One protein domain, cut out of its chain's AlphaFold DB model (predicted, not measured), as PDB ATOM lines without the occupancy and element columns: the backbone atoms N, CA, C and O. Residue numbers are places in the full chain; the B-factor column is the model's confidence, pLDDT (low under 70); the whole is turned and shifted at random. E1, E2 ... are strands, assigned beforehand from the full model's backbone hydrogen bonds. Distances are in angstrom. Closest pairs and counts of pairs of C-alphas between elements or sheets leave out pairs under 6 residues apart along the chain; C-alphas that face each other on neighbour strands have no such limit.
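AT A GLANCE: This is residues 38 to 99 of the 745 residues of the protein "DUF4215 domain-containing protein" of Kofleriaceae bacterium (UniProt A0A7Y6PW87). With little regular structure, the domain is a long, loose string of loops with one small hairpin of two strands, E1 and E2, near the middle of its length. Residues 43 to 63 wind as loops toward one end, and residues 71 to 79 and 89 to 99 loop out toward the other. The printed part has 62 residues, no named helix and two antiparallel strands, E1 then E2; the class is all strand, but the named elements hold only 6 residues. The whole is loose, a rod with a radius of gyration of the C-alphas of 13.5 A and spans of 48 by 20 by 16 A.

HOW THE PARTS SIT: After the long unnamed stretch 38 to 80, E1, residues 81 to 83, forms a hairpin with E2, residues 86 to 88, through a tight link of 2 residues. These neighbour strands are antiparallel, with 135 degrees between their directions. The C-alphas of Cys 82 and Cys 87 face each other at 4.9 A. N 81 and O 88, 2.9 A apart, are within hydrogen-bond range.

IN THESE COORDINATES: E1 begins at C-alpha 81 (176.841, 186.962, 190.035) and is 6.0 A long. E2 is 6.2 A long and ends at C-alpha 88 (172.499, 184.192, 191.781).

THE WHOLE: The C-alphas farthest apart, those of Ala 39 and Gly 96, are 48.8 A apart. The printed part has no cut, and no printed residue is under 70 in pLDDT.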
ATOM      1  N   ASP A  38     167.697 199.802 209.739       85.25
ATOM      2  CA  ASP A  38     167.914 200.658 210.892       85.25
ATOM      3  C   ASP A  38     169.310 201.313 210.924       85.25
ATOM      4  O   ASP A  38     170.199 201.078 210.101       85.25
ATOM      5  N   ALA A  39     169.529 202.208 211.890       75.12
ATOM      6  CA  ALA A  39     170.820 202.878 212.043       75.12
ATOM      7  C   ALA A  39     171.912 201.905 212.543       75.12
ATOM      8  O   ALA A  39     172.023 201.688 213.752       75.12
ATOM      9  N   ASN A  40     172.729 201.421 211.594       77.50
ATOM     10  CA  ASN A  40     173.883 200.493 211.658       77.50
ATOM     11  C   ASN A  40     173.695 199.221 210.807       77.50
ATOM     12  O   ASN A  40     174.557 198.348 210.853       77.50
ATOM     13  N   GLU A  41     172.613 199.121 210.041       89.50
ATOM     14  CA  GLU A  41     172.357 198.011 209.123       89.50
ATOM     15  C   GLU A  41     172.599 198.470 207.685       89.50
ATOM     16  O   GLU A  41     172.257 199.597 207.315       89.50
ATOM     17  N   ASP A  42     173.203 197.605 206.871       88.12
ATOM     18  CA  ASP A  42     173.349 197.869 205.441       88.12
ATOM     19  C   ASP A  42     172.051 197.510 204.692       88.12
ATOM     20  O   ASP A  42     171.701 198.154 203.699       88.12
ATOM     21  N   CYS A  43     171.315 196.512 205.190       88.75
ATOM     22  CA  CYS A  43     170.091 195.976 204.604       88.75
ATOM     23  C   CYS A  43     169.173 195.341 205.654       88.75
ATOM     24  O   CYS A  43     169.597 195.101 206.775       88.75
ATOM     25  N   ASP A  44     167.934 195.023 205.264       89.88
ATOM     26  CA  ASP A  44     167.041 194.150 206.028       89.88
ATOM     27  C   ASP A  44     165.981 193.525 205.090       89.88
ATOM     28  O   ASP A  44     165.282 194.241 204.363       89.88
ATOM     29  N   ASP A  45     165.893 192.190 205.060       87.81
ATOM     30  CA  ASP A  45     164.896 191.389 204.325       87.81
ATOM     31  C   ASP A  45     163.868 190.731 205.299       87.81
ATOM     32  O   ASP A  45     163.103 189.838 204.911       87.81
ATOM     33  N   GLY A  46     163.809 191.170 206.564       87.19
ATOM     34  CA  GLY A  46     162.942 190.646 207.624       87.19
ATOM     35  C   GLY A  46     163.326 189.238 208.093       87.19
ATOM     36  O   GLY A  46     164.493 188.848 208.067       87.19
ATOM     37  N   ASP A  47     162.321 188.418 208.427       86.94
ATOM     38  CA  ASP A  47     162.476 186.976 208.715       86.94
ATOM     39  C   ASP A  47     163.196 186.186 207.583       86.94
ATOM     40  O   ASP A  47     163.501 185.004 207.752       86.94
ATOM     41  N   GLY A  48     163.436 186.800 206.413       84.06
ATOM     42  CA  GLY A  48     164.177 186.227 205.285       84.06
ATOM     43  C   GLY A  48     165.708 186.341 205.360       84.06
ATOM     44  O   GLY A  48     166.383 185.752 204.513       84.06
ATOM     45  N   ASN A  49     166.265 187.066 206.336       85.81
ATOM     46  CA  ASN A  49     167.713 187.258 206.481       85.81
ATOM     47  C   ASN A  49     168.466 185.918 206.627       85.81
ATOM     48  O   ASN A  49     168.094 185.052 207.421       85.81
ATOM     49  N   GLY A  50     169.538 185.740 205.851       79.69
ATOM     50  CA  GLY A  50     170.334 184.506 205.808       79.69
ATOM     51  C   GLY A  50     169.684 183.301 205.112       79.69
ATOM     52  O   GLY A  50     170.218 182.196 205.199       79.69
ATOM     53  N   GLY A  51     168.541 183.475 204.439       83.31
ATOM     54  CA  GLY A  51     167.960 182.449 203.568       83.31
ATOM     55  C   GLY A  51     168.745 182.245 202.261       83.31
ATOM     56  O   GLY A  51     169.502 183.112 201.831       83.31
ATOM     57  N   GLN A  52     168.534 181.113 201.583       80.06
ATOM     58  CA  GLN A  52     169.102 180.884 200.246       80.06
ATOM     59  C   GLN A  52     168.541 181.919 199.254       80.06
ATOM     60  O   GLN A  52     167.324 182.090 199.159       80.06
ATOM     61  N   GLY A  53     169.422 182.637 198.550       75.12
ATOM     62  CA  GLY A  53     169.047 183.768 197.693       75.12
ATOM     63  C   GLY A  53     168.562 185.013 198.453       75.12
ATOM     64  O   GLY A  53     167.971 185.911 197.843       75.12
ATOM     65  N   ALA A  54     168.765 185.093 199.775       85.12
ATOM     66  CA  ALA A  54     168.554 186.323 200.533       85.12
ATOM     67  C   ALA A  54     169.549 187.405 200.094       85.12
ATOM     68  O   ALA A  54     170.648 187.122 199.626       85.12
ATOM     69  N   ARG A  55     169.145 188.664 200.251       88.62
ATOM     70  CA  ARG A  55     169.992 189.827 199.958       88.62
ATOM     71  C   ARG A  55     170.843 190.257 201.151       88.62
ATOM     72  O   ARG A  55     171.806 191.009 201.018       88.62
ATOM     73  N   CYS A  56     170.424 189.810 202.325       89.31
ATOM     74  CA  CYS A  56     170.887 190.280 203.607       89.31
ATOM     75  C   CYS A  56     171.263 189.080 204.476       89.31
ATOM     76  O   CYS A  56     170.508 188.102 204.543       89.31
ATOM     77  N   ASP A  57     172.447 189.122 205.083       87.88
ATOM     78  CA  ASP A  57     172.933 188.057 205.954       87.88
ATOM     79  C   ASP A  57     172.239 188.089 207.332       87.88
ATOM     80  O   ASP A  57     171.420 188.957 207.634       87.88
ATOM     81  N   VAL A  58     172.557 187.124 208.198       87.94
ATOM     82  CA  VAL A  58     171.948 187.011 209.540       87.94
ATOM     83  C   VAL A  58     172.354 188.124 210.526       87.94
ATOM     84  O   VAL A  58     171.926 188.088 211.681       87.94
ATOM     85  N   VAL A  59     173.201 189.077 210.118       88.12
ATOM     86  CA  VAL A  59     173.622 190.250 210.907       88.12
ATOM     87  C   VAL A  59     173.423 191.582 210.171       88.12
ATOM     88  O   VAL A  59     173.869 192.616 210.665       88.12
ATOM     89  N   CYS A  60     172.687 191.566 209.060       89.31
ATOM     90  CA  CYS A  60     172.258 192.721 208.281       89.31
ATOM     91  C   CYS A  60     173.353 193.471 207.520       89.31
ATOM     92  O   CYS A  60     173.289 194.690 207.323       89.31
ATOM     93  N   HIS A  61     174.322 192.705 207.023       89.56
ATOM     94  CA  HIS A  61     175.180 193.123 205.923       89.56
ATOM     95  C   HIS A  61     174.689 192.537 204.592       89.56
ATOM     96  O   HIS A  61     174.046 191.482 204.551       89.56
ATOM     97  N   TRP A  62     175.014 193.214 203.489       90.38
ATOM     98  CA  TRP A  62     174.777 192.690 202.143       90.38
ATOM     99  C   TRP A  62     175.483 191.343 201.962       90.38
ATOM    100  O   TRP A  62     176.670 191.232 202.268       90.38
ATOM    101  N   VAL A  63     174.778 190.343 201.422       86.44
ATOM    102  CA  VAL A  63     175.352 189.002 201.179       86.44
ATOM    103  C   VAL A  63     176.519 189.066 200.188       86.44
ATOM    104  O   VAL A  63     177.491 188.335 200.342       86.44
ATOM    105  N   CYS A  64     176.454 189.980 199.219       87.81
ATOM    106  CA  CYS A  64     177.530 190.246 198.273       87.81
ATOM    107  C   CYS A  64     177.633 191.741 197.938       87.81
ATOM    108  O   CYS A  64     176.651 192.488 198.015       87.81
ATOM    109  N   THR A  65     178.818 192.189 197.521       87.88
ATOM    110  CA  THR A  65     179.047 193.543 196.965       87.88
ATOM    111  C   THR A  65     179.641 193.536 195.557       87.88
ATOM    112  O   THR A  65     179.634 194.566 194.884       87.88
ATOM    113  N   ASP A  66     180.138 192.383 195.121       84.88
ATOM    114  CA  ASP A  66     180.712 192.098 193.808       84.88
ATOM    115  C   ASP A  66     180.602 190.588 193.523       84.88
ATOM    116  O   ASP A  66     180.342 189.797 194.433       84.88
ATOM    117  N   ASP A  67     180.791 190.173 192.272       81.44
ATOM    118  CA  ASP A  67     180.652 188.764 191.869       81.44
ATOM    119  C   ASP A  67     181.664 187.843 192.584       81.44
ATOM    120  O   ASP A  67     181.368 186.688 192.885       81.44
ATOM    121  N   ALA A  68     182.847 188.364 192.939       80.94
ATOM    122  CA  ALA A  68     183.878 187.600 193.642       80.94
ATOM    123  C   ALA A  68     183.482 187.250 195.087       80.94
ATOM    124  O   ALA A  68     183.962 186.253 195.621       80.94
ATOM    125  N   SER A  69     182.606 188.046 195.709       80.25
ATOM    126  CA  SER A  69     182.042 187.763 197.034       80.25
ATOM    127  C   SER A  69     180.936 186.696 197.052       80.25
ATOM    128  O   SER A  69     180.571 186.267 198.143       80.25
ATOM    129  N   CYS A  70     180.435 186.252 195.892       79.69
ATOM    130  CA  CYS A  70     179.475 185.145 195.817       79.69
ATOM    131  C   CYS A  70     180.135 183.766 195.747       79.69
ATOM    132  O   CYS A  70     179.715 182.893 196.494       79.69
ATOM    133  N   ASN A  71     181.188 183.637 194.927       79.19
ATOM    134  CA  ASN A  71     181.845 182.379 194.545       79.19
ATOM    135  C   ASN A  71     181.954 181.337 195.685       79.19
ATOM    136  O   ASN A  71     182.839 181.427 196.544       79.19
ATOM    137  N   ASP A  72     181.069 180.340 195.649       74.00
ATOM    138  CA  ASP A  72     180.985 179.213 196.585       74.00
ATOM    139  C   ASP A  72     182.094 178.156 196.383       74.00
ATOM    140  O   ASP A  72     182.383 177.364 197.288       74.00
ATOM    141  N   GLY A  73     182.778 178.207 195.237       76.62
ATOM    142  CA  GLY A  73     183.854 177.308 194.834       76.62
ATOM    143  C   GLY A  73     183.403 176.072 194.049       76.62
ATOM    144  O   GLY A  73     184.266 175.266 193.697       76.62
ATOM    145  N   GLU A  74     182.111 175.913 193.757       80.75
ATOM    146  CA  GLU A  74     181.578 174.846 192.908       80.75
ATOM    147  C   GLU A  74     181.663 175.268 191.423       80.75
ATOM    148  O   GLU A  74     181.078 176.267 191.014       80.75
ATOM    149  N   PRO A  75     182.404 174.554 190.551       82.44
ATOM    150  CA  PRO A  75     182.592 175.021 189.171       82.44
ATOM    151  C   PRO A  75     181.418 174.733 188.223       82.44
ATOM    152  O   PRO A  75     181.485 175.119 187.059       82.44
ATOM    153  N   CYS A  76     180.389 173.996 188.661       86.62
ATOM    154  CA  CYS A  76     179.405 173.368 187.767       86.62
ATOM    155  C   CYS A  76     178.004 173.999 187.763       86.62
ATOM    156  O   CYS A  76     177.283 173.835 186.782       86.62
ATOM    157  N   ASN A  77     177.624 174.744 188.801       82.06
ATOM    158  CA  ASN A  77     176.425 175.602 188.853       82.06
ATOM    159  C   ASN A  77     176.634 176.962 188.145       82.06
ATOM    160  O   ASN A  77     175.770 177.838 188.180       82.06
ATOM    161  N   GLY A  78     177.762 177.119 187.442       78.75
ATOM    162  CA  GLY A  78     178.106 178.322 186.693       78.75
ATOM    163  C   GLY A  78     178.637 179.444 187.583       78.75
ATOM    164  O   GLY A  78     178.484 179.447 188.799       78.75
ATOM    165  N   ALA A  79     179.282 180.437 186.969       78.06
ATOM    166  CA  ALA A  79     179.823 181.573 187.712       78.06
ATOM    167  C   ALA A  79     178.697 182.378 188.383       78.06
ATOM    168  O   ALA A  79     177.879 182.983 187.690       78.06
ATOM    169  N   GLU A  80     178.659 182.433 189.711       83.69
ATOM    170  CA  GLU A  80     177.673 183.235 190.439       83.69
ATOM    171  C   GLU A  80     177.887 184.737 190.209       83.69
ATOM    172  O   GLU A  80     179.015 185.225 190.121       83.69
ATOM    173  N   THR A  81     176.791 185.495 190.139       86.62
ATOM    174  CA  THR A  81     176.841 186.962 190.035       86.62
ATOM    175  C   THR A  81     176.102 187.633 191.181       86.62
ATOM    176  O   THR A  81     175.076 187.146 191.658       86.62
ATOM    177  N   CYS A  82     176.612 188.784 191.611       87.19
ATOM    178  CA  CYS A  82     176.002 189.601 192.644       87.19
ATOM    179  C   CYS A  82     174.974 190.555 192.019       87.19
ATOM    180  O   CYS A  82     175.312 191.615 191.484       87.19
ATOM    181  N   SER A  83     173.690 190.194 192.089       87.38
ATOM    182  CA  SER A  83     172.590 190.962 191.498       87.38
ATOM    183  C   SER A  83     171.623 191.455 192.575       87.38
ATOM    184  O   SER A  83     171.046 190.658 193.307       87.38
ATOM    185  N   ASP A  84     171.458 192.779 192.704       88.44
ATOM    186  CA  ASP A  84     170.714 193.418 193.815       88.44
ATOM    187  C   ASP A  84     171.147 192.883 195.196       88.44
ATOM    188  O   ASP A  84     170.311 192.562 196.033       88.44
ATOM    189  N   HIS A  85     172.463 192.733 195.409       88.62
ATOM    190  CA  HIS A  85     173.079 192.166 196.620       88.62
ATOM    191  C   HIS A  85     172.652 190.723 196.975       88.62
ATOM    192  O   HIS A  85     172.854 190.278 198.105       88.62
ATOM    193  N   ARG A  86     172.086 189.976 196.018       88.31
ATOM    194  CA  ARG A  86     171.840 188.528 196.103       88.31
ATOM    195  C   ARG A  86     172.859 187.801 195.236       88.31
ATOM    196  O   ARG A  86     173.094 188.220 194.103       88.31
ATOM    197  N   CYS A  87     173.391 186.692 195.732       84.88
ATOM    198  CA  CYS A  87     174.089 185.740 194.878       84.88
ATOM    199  C   CYS A  87     173.064 184.962 194.059       84.88
ATOM    200  O   CYS A  87     172.074 184.457 194.599       84.88
ATOM    201  N   VAL A  88     173.277 184.958 192.747       82.31
ATOM    202  CA  VAL A  88     172.499 184.192 191.781       82.31
ATOM    203  C   VAL A  88     173.449 183.420 190.881       82.31
ATOM    204  O   VAL A  88     174.247 184.010 190.143       82.31
ATOM    205  N   ASP A  89     173.320 182.101 190.953       77.06
ATOM    206  CA  ASP A  89     173.815 181.118 190.000       77.06
ATOM    207  C   ASP A  89     173.430 181.579 188.579       77.06
ATOM    208  O   ASP A  89     172.311 182.057 188.339       77.06
ATOM    209  N   ASN A  90     174.365 181.473 187.633       75.50
ATOM    210  CA  ASN A  90     174.070 181.729 186.224       75.50
ATOM    211  C   ASN A  90     173.472 180.461 185.579       75.50
ATOM    212  O   ASN A  90     172.767 179.693 186.227       75.50
ATOM    213  N   ALA A  91     173.653 180.262 184.274       81.94
ATOM    214  CA  ALA A  91     173.348 178.964 183.685       81.94
ATOM    215  C   ALA A  91     174.385 177.937 184.163       81.94
ATOM    216  O   ALA A  91     175.578 178.236 184.102       81.94
ATOM    217  N   ASP A  92     173.915 176.753 184.567       85.38
ATOM    218  CA  ASP A  92     174.755 175.583 184.840       85.38
ATOM    219  C   ASP A  92     175.786 175.387 183.717       85.38
ATOM    220  O   ASP A  92     175.460 175.530 182.528       85.38
ATOM    221  N   GLU A  93     177.015 175.016 184.078       84.38
ATOM    222  CA  GLU A  93     178.005 174.628 183.077       84.38
ATOM    223  C   GLU A  93     177.553 173.357 182.353       84.38
ATOM    224  O   GLU A  93     176.890 172.479 182.915       84.38
ATOM    225  N   ALA A  94     177.897 173.263 181.069       85.25
ATOM    226  CA  ALA A  94     177.450 172.156 180.236       85.25
ATOM    227  C   ALA A  94     177.972 170.807 180.766       85.25
ATOM    228  O   ALA A  94     179.128 170.703 181.182       85.25
ATOM    229  N   ASP A  95     177.144 169.759 180.684       83.50
ATOM    230  CA  ASP A  95     177.590 168.387 180.953       83.50
ATOM    231  C   ASP A  95     178.856 168.086 180.123       83.50
ATOM    232  O   ASP A  95     178.873 168.306 178.908       83.50
ATOM    233  N   GLY A  96     179.920 167.624 180.787       79.19
ATOM    234  CA  GLY A  96     181.247 167.433 180.188       79.19
ATOM    235  C   GLY A  96     182.216 168.619 180.303       79.19
ATOM    236  O   GLY A  96     183.353 168.511 179.845       79.19
ATOM    237  N   ALA A  97     181.826 169.739 180.920       85.81
ATOM    238  CA  ALA A  97     182.766 170.789 181.311       85.81
ATOM    239  C   ALA A  97     183.709 170.299 182.429       85.81
ATOM    240  O   ALA A  97     183.303 169.541 183.309       85.81
ATOM    241  N   SER A  98     184.973 170.733 182.410       83.75
ATOM    242  CA  SER A  98     185.963 170.357 183.431       83.75
ATOM    243  C   SER A  98     185.787 171.176 184.708       83.75
ATOM    244  O   SER A  98     185.777 172.405 184.655       83.75
ATOM    245  N   CYS A  99     185.726 170.498 185.857       84.62
ATOM    246  CA  CYS A  99     185.584 171.112 187.183       84.62
ATOM    247  C   CYS A  99     186.819 170.931 188.087       84.62
ATOM    248  O   CYS A  99     186.733 171.057 189.307       84.62
TER     249      CYS A  99